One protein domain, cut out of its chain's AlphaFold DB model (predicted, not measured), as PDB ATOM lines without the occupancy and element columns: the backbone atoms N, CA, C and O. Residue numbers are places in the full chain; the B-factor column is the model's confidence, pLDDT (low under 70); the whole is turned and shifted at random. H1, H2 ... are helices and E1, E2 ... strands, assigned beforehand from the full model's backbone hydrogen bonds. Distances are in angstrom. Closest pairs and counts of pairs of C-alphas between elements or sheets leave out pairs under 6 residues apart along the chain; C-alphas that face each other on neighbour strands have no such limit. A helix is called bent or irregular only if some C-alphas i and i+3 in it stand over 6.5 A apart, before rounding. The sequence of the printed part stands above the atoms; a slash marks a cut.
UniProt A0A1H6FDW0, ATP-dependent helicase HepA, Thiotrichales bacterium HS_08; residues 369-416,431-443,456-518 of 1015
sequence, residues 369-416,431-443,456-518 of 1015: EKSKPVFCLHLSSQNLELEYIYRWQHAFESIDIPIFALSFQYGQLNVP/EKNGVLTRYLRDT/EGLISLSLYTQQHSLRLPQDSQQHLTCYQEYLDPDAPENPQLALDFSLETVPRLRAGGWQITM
ATOM      1  N   GLU A 369     125.591  86.058 189.713       82.81
ATOM      2  CA  GLU A 369     124.734  86.986 190.445       82.81
ATOM      3  C   GLU A 369     125.239  88.427 190.313       82.81
ATOM      4  O   GLU A 369     126.419  88.736 190.505       82.81
ATOM      5  N   LYS A 370     124.316  89.331 189.972       79.25
ATOM      6  CA  LYS A 370     124.549  90.777 189.941       79.25
ATOM      7  C   LYS A 370     123.926  91.397 191.185       79.25
ATOM      8  O   LYS A 370     122.721  91.633 191.205       79.25
ATOM      9  N   SER A 371     124.744  91.690 192.189       77.75
ATOM     10  CA  SER A 371     124.316  92.326 193.438       77.75
ATOM     11  C   SER A 371     125.058  93.643 193.658       77.75
ATOM     12  O   SER A 371     126.252  93.743 193.378       77.75
ATOM     13  N   LYS A 372     124.365  94.655 194.189       85.38
ATOM     14  CA  LYS A 372     125.030  95.867 194.688       85.38
ATOM     15  C   LYS A 372     125.713  95.555 196.027       85.38
ATOM     16  O   LYS A 372     125.089  94.864 196.834       85.38
ATOM     17  N   PRO A 373     126.937  96.044 196.277       91.25
ATOM     18  CA  PRO A 373     127.603  95.829 197.555       91.25
ATOM     19  C   PRO A 373     126.927  96.611 198.681       91.25
ATOM     20  O   PRO A 373     126.497  97.747 198.476       91.25
ATOM     21  N   VAL A 374     126.907  96.036 199.884       93.44
ATOM     22  CA  VAL A 374     126.718  96.813 201.119       93.44
ATOM     23  C   VAL A 374     128.090  97.312 201.565       93.44
ATOM     24  O   VAL A 374     129.060  96.551 201.560       93.44
ATOM     25  N   PHE A 375     128.188  98.601 201.890       94.75
ATOM     26  CA  PHE A 375     129.436  99.214 202.340       94.75
ATOM     27  C   PHE A 375     129.648  98.912 203.819       94.75
ATOM     28  O   PHE A 375     128.780  99.213 204.640       94.75
ATOM     29  N   CYS A 376     130.795  98.329 204.148       93.81
ATOM     30  CA  CYS A 376     131.124  97.919 205.503       93.81
ATOM     31  C   CYS A 376     132.362  98.678 205.985       93.81
ATOM     32  O   CYS A 376     133.366  98.756 205.273       93.81
ATOM     33  N   LEU A 377     132.295  99.234 207.193       93.81
ATOM     34  CA  LEU A 377     133.424  99.893 207.843       93.81
ATOM     35  C   LEU A 377     133.662  99.264 209.211       93.81
ATOM     36  O   LEU A 377     132.762  99.231 210.048       93.81
ATOM     37  N   HIS A 378     134.873  98.777 209.435       92.88
ATOM     38  CA  HIS A 378     135.279  98.204 210.709       92.88
ATOM     39  C   HIS A 378     136.251  99.146 211.427       92.88
ATOM     40  O   HIS A 378     137.212  99.619 210.816       92.88
ATOM     41  N   LEU A 379     135.958  99.457 212.688       92.50
ATOM     42  CA  LEU A 379     136.691 100.404 213.525       92.50
ATOM     43  C   LEU A 379     137.455  99.641 214.608       92.50
ATOM     44  O   LEU A 379     136.856  98.901 215.384       92.50
ATOM     45  N   SER A 380     138.759  99.871 214.686       90.88
ATOM     46  CA  SER A 380     139.650  99.217 215.649       90.88
ATOM     47  C   SER A 380     140.709 100.200 216.139       90.88
ATOM     48  O   SER A 380     141.089 101.101 215.386       90.88
ATOM     49  N   SER A 381     141.228 100.021 217.351       88.19
ATOM     50  CA  SER A 381     142.469 100.679 217.784       88.19
ATOM     51  C   SER A 381     143.640  99.743 217.480       88.19
ATOM     52  O   SER A 381     143.571  98.558 217.794       88.19
ATOM     53  N   GLN A 382     144.702 100.228 216.834       81.94
ATOM     54  CA  GLN A 382     145.892  99.414 216.576       81.94
ATOM     55  C   GLN A 382     147.166 100.117 217.017       81.94
ATOM     56  O   GLN A 382     147.420 101.271 216.671       81.94
ATOM     57  N   ASN A 383     148.030  99.344 217.674       79.12
ATOM     58  CA  ASN A 383     149.382  99.761 217.991       79.12
ATOM     59  C   ASN A 383     150.297  99.577 216.769       79.12
ATOM     60  O   ASN A 383     150.525  98.453 216.316       79.12
ATOM     61  N   LEU A 384     150.821 100.677 216.231       74.25
ATOM     62  CA  LEU A 384     151.752 100.684 215.104       74.25
ATOM     63  C   LEU A 384     153.156 101.101 215.542       74.25
ATOM     64  O   LEU A 384     153.317 102.028 216.331       74.25
ATOM     65  N   GLU A 385     154.178 100.461 214.964       69.62
ATOM     66  CA  GLU A 385     155.575 100.869 215.133       69.62
ATOM     67  C   GLU A 385     155.995 101.862 214.039       69.62
ATOM     68  O   GLU A 385     156.146 101.531 212.854       69.62
ATOM     69  N   LEU A 386     156.233 103.097 214.462       64.81
ATOM     70  CA  LEU A 386     156.762 104.174 213.642       64.81
ATOM     71  C   LEU A 386     158.284 104.212 213.739       64.81
ATOM     72  O   LEU A 386     158.844 104.443 214.810       64.81
ATOM     73  N   GLU A 387     158.964 104.009 212.608       62.16
ATOM     74  CA  GLU A 387     160.416 104.122 212.535       62.16
ATOM     75  C   GLU A 387     160.822 105.572 212.260       62.16
ATOM     76  O   GLU A 387     160.446 106.181 211.256       62.16
ATOM     77  N   TYR A 388     161.660 106.122 213.130       59.81
ATOM     78  CA  TYR A 388     162.244 107.441 212.952       59.81
ATOM     79  C   TYR A 388     163.743 107.417 213.239       59.81
ATOM     80  O   TYR A 388     164.280 106.596 213.982       59.81
ATOM     81  N   ILE A 389     164.467 108.336 212.604       48.69
ATOM     82  CA  ILE A 389     165.925 108.374 212.698       48.69
ATOM     83  C   ILE A 389     166.327 109.215 213.910       48.69
ATOM     84  O   ILE A 389     166.293 110.447 213.871       48.69
ATOM     85  N   TYR A 390     166.798 108.550 214.965       39.19
ATOM     86  CA  TYR A 390     167.360 109.186 216.153       39.19
ATOM     87  C   TYR A 390     168.859 108.886 216.252       39.19
ATOM     88  O   TYR A 390     169.283 107.742 216.358       39.19
ATOM     89  N   ARG A 391     169.713 109.921 216.226       32.03
ATOM     90  CA  ARG A 391     171.183 109.780 216.368       32.03
ATOM     91  C   ARG A 391     171.833 108.805 215.371       32.03
ATOM     92  O   ARG A 391     172.773 108.107 215.736       32.03
ATOM     93  N   TRP A 392     171.387 108.804 214.112       36.19
ATOM     94  CA  TRP A 392     171.899 107.893 213.069       36.19
ATOM     95  C   TRP A 392     171.638 106.406 213.363       36.19
ATOM     96  O   TRP A 392     172.285 105.537 212.785       36.19
ATOM     97  N   GLN A 393     170.695 106.131 214.262       35.94
ATOM     98  CA  GLN A 393     170.139 104.817 214.544       35.94
ATOM     99  C   GLN A 393     168.639 104.864 214.247       35.94
ATOM    100  O   GLN A 393     167.991 105.899 214.423       35.94
ATOM    101  N   HIS A 394     168.111 103.751 213.755       52.94
ATOM    102  CA  HIS A 394     166.678 103.562 213.605       52.94
ATOM    103  C   HIS A 394     166.088 103.388 215.011       52.94
ATOM    104  O   HIS A 394     166.535 102.517 215.760       52.94
ATOM    105  N   ALA A 395     165.175 104.276 215.398       55.06
ATOM    106  CA  ALA A 395     164.384 104.182 216.617       55.06
ATOM    107  C   ALA A 395     162.933 103.890 216.229       55.06
ATOM    108  O   ALA A 395     162.484 104.326 215.173       55.06
ATOM    109  N   PHE A 396     162.233 103.148 217.078       65.62
ATOM    110  CA  PHE A 396     160.840 102.774 216.872       65.62
ATOM    111  C   PHE A 396     160.014 103.337 218.025       65.62
ATOM    112  O   PHE A 396     160.449 103.275 219.177       65.62
ATOM    113  N   GLU A 397     158.858 103.905 217.713       64.38
ATOM    114  CA  GLU A 397     157.860 104.323 218.693       64.38
ATOM    115  C   GLU A 397     156.540 103.631 218.393       64.38
ATOM    116  O   GLU A 397     156.094 103.590 217.247       64.38
ATOM    117  N   SER A 398     155.957 103.056 219.437       69.81
ATOM    118  CA  SER A 398     154.645 102.430 219.394       69.81
ATOM    119  C   SER A 398     153.589 103.505 219.592       69.81
ATOM    120  O   SER A 398     153.533 104.105 220.665       69.81
ATOM    121  N   ILE A 399     152.754 103.731 218.583       69.06
ATOM    122  CA  ILE A 399     151.637 104.674 218.653       69.06
ATOM    123  C   ILE A 399     150.345 103.893 218.479       69.06
ATOM    124  O   ILE A 399     150.216 103.095 217.554       69.06
ATOM    125  N   ASP A 400     149.405 104.110 219.390       77.19
ATOM    126  CA  ASP A 400     148.066 103.554 219.274       77.19
ATOM    127  C   ASP A 400     147.187 104.501 218.457       77.19
ATOM    128  O   ASP A 400     147.030 105.671 218.813       77.19
ATOM    129  N   ILE A 401     146.664 104.014 217.333       81.56
ATOM    130  CA  ILE A 401     145.895 104.832 216.401       81.56
ATOM    131  C   ILE A 401     144.545 104.192 216.063       81.56
ATOM    132  O   ILE A 401     144.448 102.971 215.914       81.56
ATOM    133  N   PRO A 402     143.492 105.004 215.875       87.44
ATOM    134  CA  PRO A 402     142.223 104.523 215.356       87.44
ATOM    135  C   PRO A 402     142.368 104.186 213.866       87.44
ATOM    136  O   PRO A 402     142.828 105.002 213.060       87.44
ATOM    137  N   ILE A 403     141.955 102.976 213.503       87.75
ATOM    138  CA  ILE A 403     141.990 102.446 212.143       87.75
ATOM    139  C   ILE A 403     140.573 102.162 211.658       87.75
ATOM    140  O   ILE A 403     139.753 101.582 212.368       87.75
ATOM    141  N   PHE A 404     140.329 102.541 210.406       90.75
ATOM    142  CA  PHE A 404     139.073 102.345 209.699       90.75
ATOM    143  C   PHE A 404     139.327 101.446 208.483       90.75
ATOM    144  O   PHE A 404     139.982 101.853 207.513       90.75
ATOM    145  N   ALA A 405     138.845 100.206 208.547       90.06
ATOM    146  CA  ALA A 405     139.016  99.200 207.505       90.06
ATOM    147  C   ALA A 405     137.756  99.103 206.633       90.06
ATOM    148  O   ALA A 405     136.667  98.801 207.122       90.06
ATOM    149  N   LEU A 406     137.909  99.367 205.330       90.69
ATOM    150  CA  LEU A 406     136.813  99.336 204.358       90.69
ATOM    151  C   LEU A 406     136.666  97.943 203.734       90.69
ATOM    152  O   LEU A 406     137.622  97.398 203.167       90.69
ATOM    153  N   SER A 407     135.448  97.409 203.741       91.12
ATOM    154  CA  SER A 407     135.093  96.174 203.044       91.12
ATOM    155  C   SER A 407     133.716  96.258 202.378       91.12
ATOM    156  O   SER A 407     132.952  97.203 202.579       91.12
ATOM    157  N   PHE A 408     133.421  95.284 201.520       91.44
ATOM    158  CA  PHE A 408     132.206  95.239 200.713       91.44
ATOM    159  C   PHE A 408     131.539  93.876 200.824       91.44
ATOM    160  O   PHE A 408     132.144  92.858 200.480       91.44
ATOM    161  N   GLN A 409     130.276  93.862 201.245       91.12
ATOM    162  CA  GLN A 409     129.488  92.639 201.327       91.12
ATOM    163  C   GLN A 409     128.802  92.348 199.981       91.12
ATOM    164  O   GLN A 409     127.963  93.131 199.527       91.12
ATOM    165  N   TYR A 410     129.116  91.201 199.377       88.94
ATOM    166  CA  TYR A 410     128.450  90.630 198.200       88.94
ATOM    167  C   TYR A 410     127.848  89.271 198.569       88.94
ATOM    168  O   TYR A 410     128.562  88.273 198.674       88.94
ATOM    169  N   GLY A 411     126.534  89.220 198.795       85.00
ATOM    170  CA  GLY A 411     125.879  88.005 199.284       85.00
ATOM    171  C   GLY A 411     126.489  87.552 200.616       85.00
ATOM    172  O   GLY A 411     126.389  88.264 201.615       85.00
ATOM    173  N   GLN A 412     127.143  86.388 200.627       81.88
ATOM    174  CA  GLN A 412     127.825  85.838 201.811       81.88
ATOM    175  C   GLN A 412     129.309  86.226 201.918       81.88
ATOM    176  O   GLN A 412     129.935  85.966 202.942       81.88
ATOM    177  N   LEU A 413     129.883  86.850 200.888       84.62
ATOM    178  CA  LEU A 413     131.290  87.239 200.875       84.62
ATOM    179  C   LEU A 413     131.465  88.660 201.415       84.62
ATOM    180  O   LEU A 413     130.908  89.602 200.854       84.62
ATOM    181  N   ASN A 414     132.301  88.818 202.441       87.12
ATOM    182  CA  ASN A 414     132.837  90.119 202.833       87.12
ATOM    183  C   ASN A 414     134.220  90.289 202.204       87.12
ATOM    184  O   ASN A 414     135.136  89.521 202.500       87.12
ATOM    185  N   VAL A 415     134.379  91.273 201.324       85.56
ATOM    186  CA  VAL A 415     135.626  91.474 200.582       85.56
ATOM    187  C   VAL A 415     136.301  92.755 201.050       85.56
ATOM    188  O   VAL A 415     135.770  93.840 200.799       85.56
ATOM    189  N   PRO A 416     137.472  92.665 201.706       85.00
ATOM    190  CA  PRO A 416     138.263  93.840 202.028       85.00
ATOM    191  C   PRO A 416     138.622  94.598 200.757       85.00
ATOM    192  O   PRO A 416     138.999  94.005 199.741       85.00
ATOM    193  N   GLU A 431     129.786  73.961 199.154       79.00
ATOM    194  CA  GLU A 431     130.147  72.539 199.162       79.00
ATOM    195  C   GLU A 431     128.944  71.612 199.399       79.00
ATOM    196  O   GLU A 431     128.895  70.520 198.831       79.00
ATOM    197  N   LYS A 432     127.942  72.045 200.182       80.06
ATOM    198  CA  LYS A 432     126.762  71.223 200.503       80.06
ATOM    199  C   LYS A 432     125.869  71.019 199.287       80.06
ATOM    200  O   LYS A 432     125.304  69.941 199.119       80.06
ATOM    201  N   ASN A 433     125.743  72.057 198.465       77.94
ATOM    202  CA  ASN A 433     124.885  72.052 197.285       77.94
ATOM    203  C   ASN A 433     125.658  71.795 195.980       77.94
ATOM    204  O   ASN A 433     125.039  71.535 194.953       77.94
ATOM    205  N   GLY A 434     126.994  71.840 196.008       78.31
ATOM    206  CA  GLY A 434     127.856  71.648 194.839       78.31
ATOM    207  C   GLY A 434     127.811  72.797 193.827       78.31
ATOM    208  O   GLY A 434     128.178  72.594 192.670       78.31
ATOM    209  N   VAL A 435     127.359  73.990 194.237       83.62
ATOM    210  CA  VAL A 435     127.120  75.139 193.348       83.62
ATOM    211  C   VAL A 435     128.190  76.210 193.548       83.62
ATOM    212  O   VAL A 435     128.441  76.649 194.669       83.62
ATOM    213  N   LEU A 436     128.782  76.686 192.451       85.50
ATOM    214  CA  LEU A 436     129.674  77.843 192.438       85.50
ATOM    215  C   LEU A 436     128.889  79.110 192.070       85.50
ATOM    216  O   LEU A 436     128.415  79.247 190.945       85.50
ATOM    217  N   THR A 437     128.780  80.065 192.988       86.38
ATOM    218  CA  THR A 437     128.183  81.383 192.733       86.38
ATOM    219  C   THR A 437     129.271  82.399 192.407       86.38
ATOM    220  O   THR A 437     130.205  82.588 193.180       86.38
ATOM    221  N   ARG A 438     129.155  83.072 191.264       86.38
ATOM    222  CA  ARG A 438     130.049  84.136 190.803       86.38
ATOM    223  C   ARG A 438     129.351  85.491 190.962       86.38
ATOM    224  O   ARG A 438     128.478  85.840 190.169       86.38
ATOM    225  N   TYR A 439     129.755  86.264 191.966       87.00
ATOM    226  CA  TYR A 439     129.293  87.630 192.208       87.00
ATOM    227  C   TYR A 439     130.069  88.620 191.340       87.00
ATOM    228  O   TYR A 439     131.294  88.710 191.435       87.00
ATOM    229  N   LEU A 440     129.374  89.387 190.501       86.38
ATOM    230  CA  LEU A 440     130.003  90.449 189.710       86.38
ATOM    231  C   LEU A 440     130.192  91.709 190.564       86.38
ATOM    232  O   LEU A 440     129.224  92.234 191.113       86.38
ATOM    233  N   ARG A 441     131.430  92.211 190.650       87.19
ATOM    234  CA  ARG A 441     131.762  93.383 191.474       87.19
ATOM    235  C   ARG A 441     131.316  94.684 190.817       87.19
ATOM    236  O   ARG A 441     131.655  94.962 189.663       87.19
ATOM    237  N   ASP A 442     130.652  95.540 191.587       88.44
ATOM    238  CA  ASP A 442     130.352  96.920 191.209       88.44
ATOM    239  C   ASP A 442     131.508  97.846 191.617       88.44
ATOM    240  O   ASP A 442     131.469  98.581 192.605       88.44
ATOM    241  N   THR A 443     132.575  97.816 190.821       85.44
ATOM    242  CA  THR A 443     133.781  98.624 191.078       85.44
ATOM    243  C   THR A 443     133.537 100.139 191.051       85.44
ATOM    244  O   THR A 443     134.375 100.899 191.543       85.44
ATOM    245  N   GLU A 456     135.909 112.689 204.307       85.19
ATOM    246  CA  GLU A 456     135.881 112.798 205.776       85.19
ATOM    247  C   GLU A 456     137.295 112.977 206.378       85.19
ATOM    248  O   GLU A 456     137.449 113.016 207.595       85.19
ATOM    249  N   GLY A 457     138.340 113.092 205.542       83.81
ATOM    250  CA  GLY A 457     139.725 113.353 205.958       83.81
ATOM    251  C   GLY A 457     140.593 112.107 206.164       83.81
ATOM    252  O   GLY A 457     141.780 112.231 206.464       83.81
ATOM    253  N   LEU A 458     140.039 110.910 205.961       86.56
ATOM    254  CA  LEU A 458     140.787 109.661 206.084       86.56
ATOM    255  C   LEU A 458     141.777 109.485 204.924       86.56
ATOM    256  O   LEU A 458     141.470 109.764 203.765       86.56
ATOM    257  N   ILE A 459     142.963 108.960 205.224       84.31
ATOM    258  CA  ILE A 459     144.011 108.651 204.249       84.31
ATOM    259  C   ILE A 459     144.382 107.174 204.286       84.31
ATOM    260  O   ILE A 459     144.248 106.503 205.304       84.31
ATOM    261  N   SER A 460     144.891 106.649 203.169       83.00
ATOM    262  CA  SER A 460     145.362 105.264 203.112       83.00
ATOM    263  C   SER A 460     146.727 105.092 203.773       83.00
ATOM    264  O   SER A 460     147.728 105.629 203.288       83.00
ATOM    265  N   LEU A 461     146.789 104.222 204.784       77.00
ATOM    266  CA  LEU A 461     148.035 103.826 205.447       77.00
ATOM    267  C   LEU A 461     149.030 103.211 204.453       77.00
ATOM    268  O   LEU A 461     150.211 103.540 204.464       77.00
ATOM    269  N   SER A 462     148.547 102.382 203.524       71.75
ATOM    270  CA  SER A 462     149.383 101.706 202.519       71.75
ATOM    271  C   SER A 462     150.076 102.644 201.516       71.75
ATOM    272  O   SER A 462     151.099 102.282 200.932       71.75
ATOM    273  N   LEU A 463     149.506 103.831 201.274       69.06
ATOM    274  CA  LEU A 463     150.115 104.867 200.435       69.06
ATOM    275  C   LEU A 463     151.110 105.699 201.245       69.06
ATOM    276  O   LEU A 463     152.169 106.053 200.730       69.06
ATOM    277  N   TYR A 464     150.794 105.953 202.515       67.50
ATOM    278  CA  TYR A 464     151.669 106.667 203.435       67.50
ATOM    279  C   TYR A 464     152.964 105.881 203.718       67.50
ATOM    280  O   TYR A 464     154.057 106.437 203.617       67.50
ATOM    281  N   THR A 465     152.881 104.566 203.950       65.94
ATOM    282  CA  THR A 465     154.050 103.692 204.206       65.94
ATOM    283  C   THR A 465     155.000 103.539 203.016       65.94
ATOM    284  O   THR A 465     156.158 103.173 203.185       65.94
ATOM    285  N   GLN A 466     154.554 103.829 201.789       62.84
ATOM    286  CA  GLN A 466     155.442 103.854 200.616       62.84
ATOM    287  C   GLN A 466     156.306 105.120 200.566       62.84
ATOM    288  O   GLN A 466     157.332 105.141 199.887       62.84
ATOM    289  N   GLN A 467     155.879 106.178 201.253       56.91
ATOM    290  CA  GLN A 467     156.528 107.488 201.263       56.91
ATOM    291  C   GLN A 467     157.284 107.754 202.575       56.91
ATOM    292  O   GLN A 467     158.183 108.595 202.600       56.91
ATOM    293  N   HIS A 468     156.960 107.007 203.635       59.81
ATOM    294  CA  HIS A 468     157.485 107.156 204.990       59.81
ATOM    295  C   HIS A 468     157.860 105.786 205.580       59.81
ATOM    296  O   HIS A 468     157.188 104.799 205.299       59.81
ATOM    297  N   SER A 469     158.915 105.713 206.401       60.94
ATOM    298  CA  SER A 469     159.386 104.479 207.058       60.94
ATOM    299  C   SER A 469     158.418 103.983 208.149       60.94
ATOM    300  O   SER A 469     158.723 104.006 209.333       60.94
ATOM    301  N   LEU A 470     157.218 103.556 207.773       61.88
ATOM    302  CA  LEU A 470     156.213 103.001 208.681       61.88
ATOM    303  C   LEU A 470     156.116 101.493 208.445       61.88
ATOM    304  O   LEU A 470     155.949 101.058 207.301       61.88
ATOM    305  N   ARG A 471     156.204 100.689 209.509       61.62
ATOM    306  CA  ARG A 471     155.984  99.242 209.418       61.62
ATOM    307  C   ARG A 471     154.541  98.928 209.780       61.62
ATOM    308  O   ARG A 471     154.150  99.012 210.937       61.62
ATOM    309  N   LEU A 472     153.762  98.537 208.777       61.66
ATOM    310  CA  LEU A 472     152.492  97.856 209.015       61.66
ATOM    311  C   LEU A 472     152.767  96.383 209.366       61.66
ATOM    312  O   LEU A 472     153.750  95.824 208.864       61.66
ATOM    313  N   PRO A 473     151.902  95.731 210.161       55.81
ATOM    314  CA  PRO A 473     151.922  94.282 210.321       55.81
ATOM    315  C   PRO A 473     151.947  93.597 208.945       55.81
ATOM    316  O   PRO A 473     151.190  93.981 208.043       55.81
ATOM    317  N   GLN A 474     152.841  92.614 208.777       48.16
ATOM    318  CA  GLN A 474     153.204  92.011 207.482       48.16
ATOM    319  C   GLN A 474     152.026  91.347 206.733       48.16
ATOM    320  O   GLN A 474     152.143  91.103 205.533       48.16
ATOM    321  N   ASP A 475     150.874  91.171 207.390       46.22
ATOM    322  CA  ASP A 475     149.688  90.478 206.867       46.22
ATOM    323  C   ASP A 475     148.515  91.387 206.449       46.22
ATOM    324  O   ASP A 475     147.457  90.895 206.047       46.22
ATOM    325  N   SER A 476     148.654  92.717 206.485       52.84
ATOM    326  CA  SER A 476     147.544  93.618 206.121       52.84
ATOM    327  C   SER A 476     147.327  93.706 204.596       52.84
ATOM    328  O   SER A 476     147.678  94.677 203.928       52.84
ATOM    329  N   GLN A 477     146.677  92.693 204.010       52.84
ATOM    330  CA  GLN A 477     146.139  92.755 202.638       52.84
ATOM    331  C   GLN A 477     144.951  93.732 202.493       52.84
ATOM    332  O   GLN A 477     144.428  93.915 201.391       52.84
ATOM    333  N   GLN A 478     144.516  94.344 203.595       65.69
ATOM    334  CA  GLN A 478     143.348  95.212 203.675       65.69
ATOM    335  C   GLN A 478     143.716  96.686 203.473       65.69
ATOM    336  O   GLN A 478     144.783  97.152 203.877       65.69
ATOM    337  N   HIS A 479     142.814  97.452 202.862       72.06
ATOM    338  CA  HIS A 479     142.937  98.901 202.777       72.06
ATOM    339  C   HIS A 479     142.560  99.551 204.109       72.06
ATOM    340  O   HIS A 479     141.396  99.849 204.373       72.06
ATOM    341  N   LEU A 480     143.579  99.766 204.933       80.69
ATOM    342  CA  LEU A 480     143.459 100.469 206.201       80.69
ATOM    343  C   LEU A 480     143.554 101.980 205.978       80.69
ATOM    344  O   LEU A 480     144.407 102.457 205.212       80.69
ATOM    345  N   THR A 481     142.688 102.723 206.660       82.44
ATOM    346  CA  THR A 481     142.684 104.187 206.643       82.44
ATOM    347  C   THR A 481     142.717 104.768 208.053       82.44
ATOM    348  O   THR A 481     142.266 104.124 208.997       82.44
ATOM    349  N   CYS A 482     143.280 105.965 208.196       84.25
ATOM    350  CA  CYS A 482     143.307 106.749 209.435       84.25
ATOM    351  C   CYS A 482     143.409 108.245 209.100       84.25
ATOM    352  O   CYS A 482     143.601 108.604 207.936       84.25
ATOM    353  N   TYR A 483     143.297 109.121 210.098       82.62
ATOM    354  CA  TYR A 483     143.637 110.535 209.921       82.62
ATOM    355  C   TYR A 483     145.154 110.720 209.834       82.62
ATOM    356  O   TYR A 483     145.914 110.054 210.539       82.62
ATOM    357  N   GLN A 484     145.595 111.634 208.970       75.31
ATOM    358  CA  GLN A 484     147.018 111.896 208.752       75.31
ATOM    359  C   GLN A 484     147.710 112.409 210.022       75.31
ATOM    360  O   GLN A 484     148.885 112.124 210.241       75.31
ATOM    361  N   GLU A 485     146.978 113.142 210.852       73.50
ATOM    362  CA  GLU A 485     147.419 113.739 212.108       73.50
ATOM    363  C   GLU A 485     147.897 112.683 213.115       73.50
ATOM    364  O   GLU A 485     148.886 112.914 213.801       73.50
ATOM    365  N   TYR A 486     147.286 111.491 213.138       72.75
ATOM    366  CA  TYR A 486     147.737 110.380 213.994       72.75
ATOM    367  C   TYR A 486     149.076 109.775 213.554       72.75
ATOM    368  O   TYR A 486     149.679 108.998 214.290       72.75
ATOM    369  N   LEU A 487     149.545 110.101 212.347       68.94
ATOM    370  CA  LEU A 487     150.827 109.644 211.813       68.94
ATOM    371  C   LEU A 487     151.940 110.687 211.998       68.94
ATOM    372  O   LEU A 487     153.048 110.478 211.502       68.94
ATOM    373  N   ASP A 488     151.663 111.809 212.674       65.00
ATOM    374  CA  ASP A 488     152.659 112.828 213.006       65.00
ATOM    375  C   ASP A 488     153.368 112.486 214.336       65.00
ATOM    376  O   ASP A 488     152.756 112.592 215.402       65.00
ATOM    377  N   PRO A 489     154.664 112.115 214.321       55.19
ATOM    378  CA  PRO A 489     155.400 111.780 215.540       55.19
ATOM    379  C   PRO A 489     155.639 112.986 216.464       55.19
ATOM    380  O   PRO A 489     156.012 112.801 217.620       55.19
ATOM    381  N   ASP A 490     155.432 114.222 215.994       53.34
ATOM    382  CA  ASP A 490     155.519 115.423 216.831       53.34
ATOM    383  C   ASP A 490     154.158 115.806 217.474       53.34
ATOM    384  O   ASP A 490     154.131 116.708 218.320       53.34
ATOM    385  N   ALA A 491     153.043 115.146 217.106       52.00
ATOM    386  CA  ALA A 491     151.694 115.400 217.640       52.00
ATOM    387  C   ALA A 491     150.719 114.192 217.526       52.00
ATOM    388  O   ALA A 491     149.626 114.349 216.979       52.00
ATOM    389  N   PRO A 492     151.055 113.000 218.058       50.22
ATOM    390  CA  PRO A 492     150.285 111.776 217.801       50.22
ATOM    391  C   PRO A 492     148.914 111.709 218.496       50.22
ATOM    392  O   PRO A 492     148.080 110.883 218.137       50.22
ATOM    393  N   GLU A 493     148.645 112.574 219.474       53.59
ATOM    394  CA  GLU A 493     147.435 112.520 220.298       53.59
ATOM    395  C   GLU A 493     146.510 113.702 219.989       53.59
ATOM    396  O   GLU A 493     146.470 114.696 220.714       53.59
ATOM    397  N   ASN A 494     145.739 113.598 218.905       63.62
ATOM    398  CA  ASN A 494     144.536 114.413 218.742       63.62
ATOM    399  C   ASN A 494     143.290 113.523 218.877       63.62
ATOM    400  O   ASN A 494     142.718 113.121 217.864       63.62
ATOM    401  N   PRO A 495     142.863 113.171 220.103       69.06
ATOM    402  CA  PRO A 495     141.714 112.286 220.314       69.06
ATOM    403  C   PRO A 495     140.409 112.854 219.736       69.06
ATOM    404  O   PRO A 495     139.478 112.095 219.482       69.06
ATOM    405  N   GLN A 496     140.358 114.165 219.475       75.81
ATOM    406  CA  GLN A 496     139.165 114.840 218.983       75.81
ATOM    407  C   GLN A 496     138.729 114.336 217.603       75.81
ATOM    408  O   GLN A 496     137.547 114.123 217.401       75.81
ATOM    409  N   LEU A 497     139.651 114.057 216.673       82.50
ATOM    410  CA  LEU A 497     139.274 113.658 215.306       82.50
ATOM    411  C   LEU A 497     138.528 112.314 215.256       82.50
ATOM    412  O   LEU A 497     137.528 112.177 214.558       82.50
ATOM    413  N   ALA A 498     138.995 111.313 216.002       83.81
ATOM    414  CA  ALA A 498     138.331 110.012 216.079       83.81
ATOM    415  C   ALA A 498     137.050 110.048 216.916       83.81
ATOM    416  O   ALA A 498     136.100 109.310 216.628       83.81
ATOM    417  N   LEU A 499     137.008 110.924 217.918       85.50
ATOM    418  CA  LEU A 499     135.802 111.199 218.683       85.50
ATOM    419  C   LEU A 499     134.730 111.860 217.805       85.50
ATOM    420  O   LEU A 499     133.616 111.350 217.744       85.50
ATOM    421  N   ASP A 500     135.079 112.906 217.055       85.94
ATOM    422  CA  ASP A 500     134.202 113.589 216.098       85.94
ATOM    423  C   ASP A 500     133.709 112.613 215.020       85.94
ATOM    424  O   ASP A 500     132.521 112.574 214.700       85.94
ATOM    425  N   PHE A 501     134.589 111.743 214.509       89.56
ATOM    426  CA  PHE A 501     134.194 110.697 213.565       89.56
ATOM    427  C   PHE A 501     133.131 109.760 214.159       89.56
ATOM    428  O   PHE A 501     132.155 109.413 213.487       89.56
ATOM    429  N   SER A 502     133.297 109.360 215.420       90.44
ATOM    430  CA  SER A 502     132.365 108.461 216.107       90.44
ATOM    431  C   SER A 502     131.051 109.154 216.484       90.44
ATOM    432  O   SER A 502     129.995 108.528 216.404       90.44
ATOM    433  N   LEU A 503     131.094 110.444 216.836       87.00
ATOM    434  CA  LEU A 503     129.928 111.253 217.200       87.00
ATOM    435  C   LEU A 503     129.105 111.701 215.985       87.00
ATOM    436  O   LEU A 503     127.878 111.689 216.044       87.00
ATOM    437  N   GLU A 504     129.749 112.085 214.881       87.81
ATOM    438  CA  GLU A 504     129.076 112.727 213.744       87.81
ATOM    439  C   GLU A 504     129.034 111.855 212.486       87.81
ATOM    440  O   GLU A 504     127.997 111.746 211.818       87.81
ATOM    441  N   THR A 505     130.161 111.237 212.130       90.56
ATOM    442  CA  THR A 505     130.312 110.545 210.844       90.56
ATOM    443  C   THR A 505     129.709 109.145 210.883       90.56
ATOM    444  O   THR A 505     128.986 108.771 209.958       90.56
ATOM    445  N   VAL A 506     129.916 108.383 211.961       91.88
ATOM    446  CA  VAL A 506     129.345 107.033 212.124       91.88
ATOM    447  C   VAL A 506     127.809 107.039 212.019       91.88
ATOM    448  O   VAL A 506     127.289 106.276 211.194       91.88
ATOM    449  N   PRO A 507     127.054 107.898 212.739       89.31
ATOM    450  CA  PRO A 507     125.598 107.967 212.583       89.31
ATOM    451  C   PRO A 507     125.163 108.326 211.155       89.31
ATOM    452  O   PRO A 507     124.245 107.712 210.608       89.31
ATOM    453  N   ARG A 508     125.862 109.270 210.504       90.88
ATOM    454  CA  ARG A 508     125.581 109.697 209.122       90.88
ATOM    455  C   ARG A 508     125.786 108.563 208.115       90.88
ATOM    456  O   ARG A 508     124.971 108.390 207.208       90.88
ATOM    457  N   LEU A 509     126.853 107.781 208.272       92.25
ATOM    458  CA  LEU A 509     127.140 106.622 207.427       92.25
ATOM    459  C   LEU A 509     126.108 105.505 207.637       92.25
ATOM    460  O   LEU A 509     125.592 104.976 206.648       92.25
ATOM    461  N   ARG A 510     125.739 105.194 208.891       92.00
ATOM    462  CA  ARG A 510     124.672 104.222 209.206       92.00
ATOM    463  C   ARG A 510     123.337 104.624 208.574       92.00
ATOM    464  O   ARG A 510     122.713 103.803 207.905       92.00
ATOM    465  N   ALA A 511     122.945 105.895 208.686       89.62
ATOM    466  CA  ALA A 511     121.745 106.427 208.029       89.62
ATOM    467  C   ALA A 511     121.810 106.322 206.490       89.62
ATOM    468  O   ALA A 511     120.788 106.153 205.827       89.62
ATOM    469  N   GLY A 512     123.017 106.374 205.918       90.31
ATOM    470  CA  GLY A 512     123.289 106.133 204.499       90.31
ATOM    471  C   GLY A 512     123.318 104.656 204.080       90.31
ATOM    472  O   GLY A 512     123.610 104.377 202.918       90.31
ATOM    473  N   GLY A 513     123.035 103.715 204.988       91.69
ATOM    474  CA  GLY A 513     122.997 102.275 204.716       91.69
ATOM    475  C   GLY A 513     124.338 101.547 204.858       91.69
ATOM    476  O   GLY A 513     124.448 100.404 204.414       91.69
ATOM    477  N   TRP A 514     125.354 102.180 205.454       94.81
ATOM    478  CA  TRP A 514     126.611 101.506 205.784       94.81
ATOM    479  C   TRP A 514     126.439 100.576 206.989       94.81
ATOM    480  O   TRP A 514     125.767 100.917 207.964       94.81
ATOM    481  N   GLN A 515     127.112  99.430 206.956       94.69
ATOM    482  CA  GLN A 515     127.267  98.555 208.114       94.69
ATOM    483  C   GLN A 515     128.567  98.902 208.836       94.69
ATOM    484  O   GLN A 515     129.643  98.822 208.251       94.69
ATOM    485  N   ILE A 516     128.469  99.308 210.103       93.62
ATOM    486  CA  ILE A 516     129.632  99.724 210.896       93.62
ATOM    487  C   ILE A 516     129.777  98.818 212.108       93.62
ATOM    488  O   ILE A 516     128.862  98.748 212.931       93.62
ATOM    489  N   THR A 517     130.933  98.171 212.223       93.12
ATOM    490  CA  THR A 517     131.316  97.331 213.363       93.12
ATOM    491  C   THR A 517     132.526  97.932 214.072       93.12
ATOM    492  O   THR A 517     133.324  98.636 213.456       93.12
ATOM    493  N   MET A 518     132.649  97.682 215.371       92.12
ATOM    494  CA  MET A 518     133.736  98.183 216.215       92.12
ATOM    495  C   MET A 518     134.294  97.020 217.032       92.12
ATOM    496  O   MET A 518     133.516  96.164 217.464       92.12
TER     497      MET A 518
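What this domain is: This is residues 369 to 416, 431 to 443 and 456 to 518 of the 1015 residues of the protein "ATP-dependent helicase HepA" of Thiotrichales bacterium HS_08 (UniProt A0A1H6FDW0). A long, bent hairpin of two strands, E1 and E2, makes most of the length; the short strands E3 and E7 join it near its open end and E6 joins it beside residues 403 to 405 of E2, with E5 paired to E6, to form a twisted, branched sheet, and the helix H3 runs along one face over E1 and E2. E4 belongs to no sheet and carries the length on beyond the open end of the hairpin, where residues 431 to 436 stick out free. The printed part has 124 residues, with three named helices and seven named strands, along the chain E1, E2, E3, E4, E5, H1, E6, H2, H3 and E7; the neighbour pairs of the branched sheet are E1 and E7, parallel, and E1 and E2, E2 and E3, E2 and E6, and E5 and E6, antiparallel. The class is mixed, helices and strands, and the whole is loose, with a radius of gyration of the C-alphas of 17.9 A and an elongated outline of 62 by 34 by 24 A.

Where its parts are: E1, residues 374 to 390, begins at C-alpha 374 at (126.718, 96.813, 201.119), measures 45.1 A and bends by 59 degrees at residue 381. E2, residues 393 to 410, measures 47.0 A and bends by 65 degrees at residue 400. E3 is residues 413 to 416, 9.7 A, and E4 is residues 435 to 440, 16.0 A. E5, residues 458 to 460, runs 7.0 A, and H1, residues 461 to 464, 5.0 A. Residues 465 to 479 hold no named element. E6, residues 480 to 483, spans 10.7 A, and H2, residues 484 to 487, 5.4 A. H3, residues 495 to 511, begins at C-alpha 495 at (141.714, 112.286, 220.314), measures 24.2 A and has a kink of 30 degrees near residue 504; it is irregular, but only just, with C-alphas 503 and 506 at 6.6 A. E7, residues 515 to 518, 10.4 A long, ends at C-alpha 518 at (133.736, 98.183, 216.215).

How they stand to each other: E1 and E2 form an antiparallel hairpin, with N 376 and O 407 at 2.9 A and N 397 and O 386 at 3.0 A, within hydrogen-bond range. E7 lies on the other side of E1 from E2, parallel to E1, with N 377 and O 515 at 2.9 A. E3 and E6 lie on the other side of E2 from E1. E2 and E3 form a second hairpin, with N 408 and O 415 at 2.9 A, and E1, E2 and E3 make a meander, each strand the antiparallel neighbour of the one before. E6 is antiparallel to E2, with N 404 and O 481 at 2.9 A. The edge strand E5 is antiparallel to E6, with N 459 and O 482 at 2.8 A. Residues 470 to 471 pair with residues 385 to 386 of E1, antiparallel. H3 is on the sheet at a height of 10.0 A, over E1 and E2, and runs along the strands, at 12 degrees to E1 on the local plane; the closest C-alphas of H3 and E2, Ala 498 and Pro 402, are at 6.8 A. H2 is on the same face, over none of the strands, while H1 only grazes the sheet. E4 pairs with no named strand, though residues 439 to 440 of it pair with residues 369 to 370, parallel. In H3, 10 of 13 O i to N i+4 pairs are within hydrogen-bond range; H1 and H2 are too short for such a pair.

The domain as a whole: The two C-alphas farthest apart, those of Arg 391 and Asn 433, are 62.7 A from each other. Residues 417 to 430 and 444 to 455 are not printed, with gaps of 23.0 A and 20.5 A between the C-alphas across the two cuts. The link from H1 to E6 is long. The mean pLDDT of the printed part is 76.8, and residues 385 to 399, 463 to 478 and 487 to 495 are under 70.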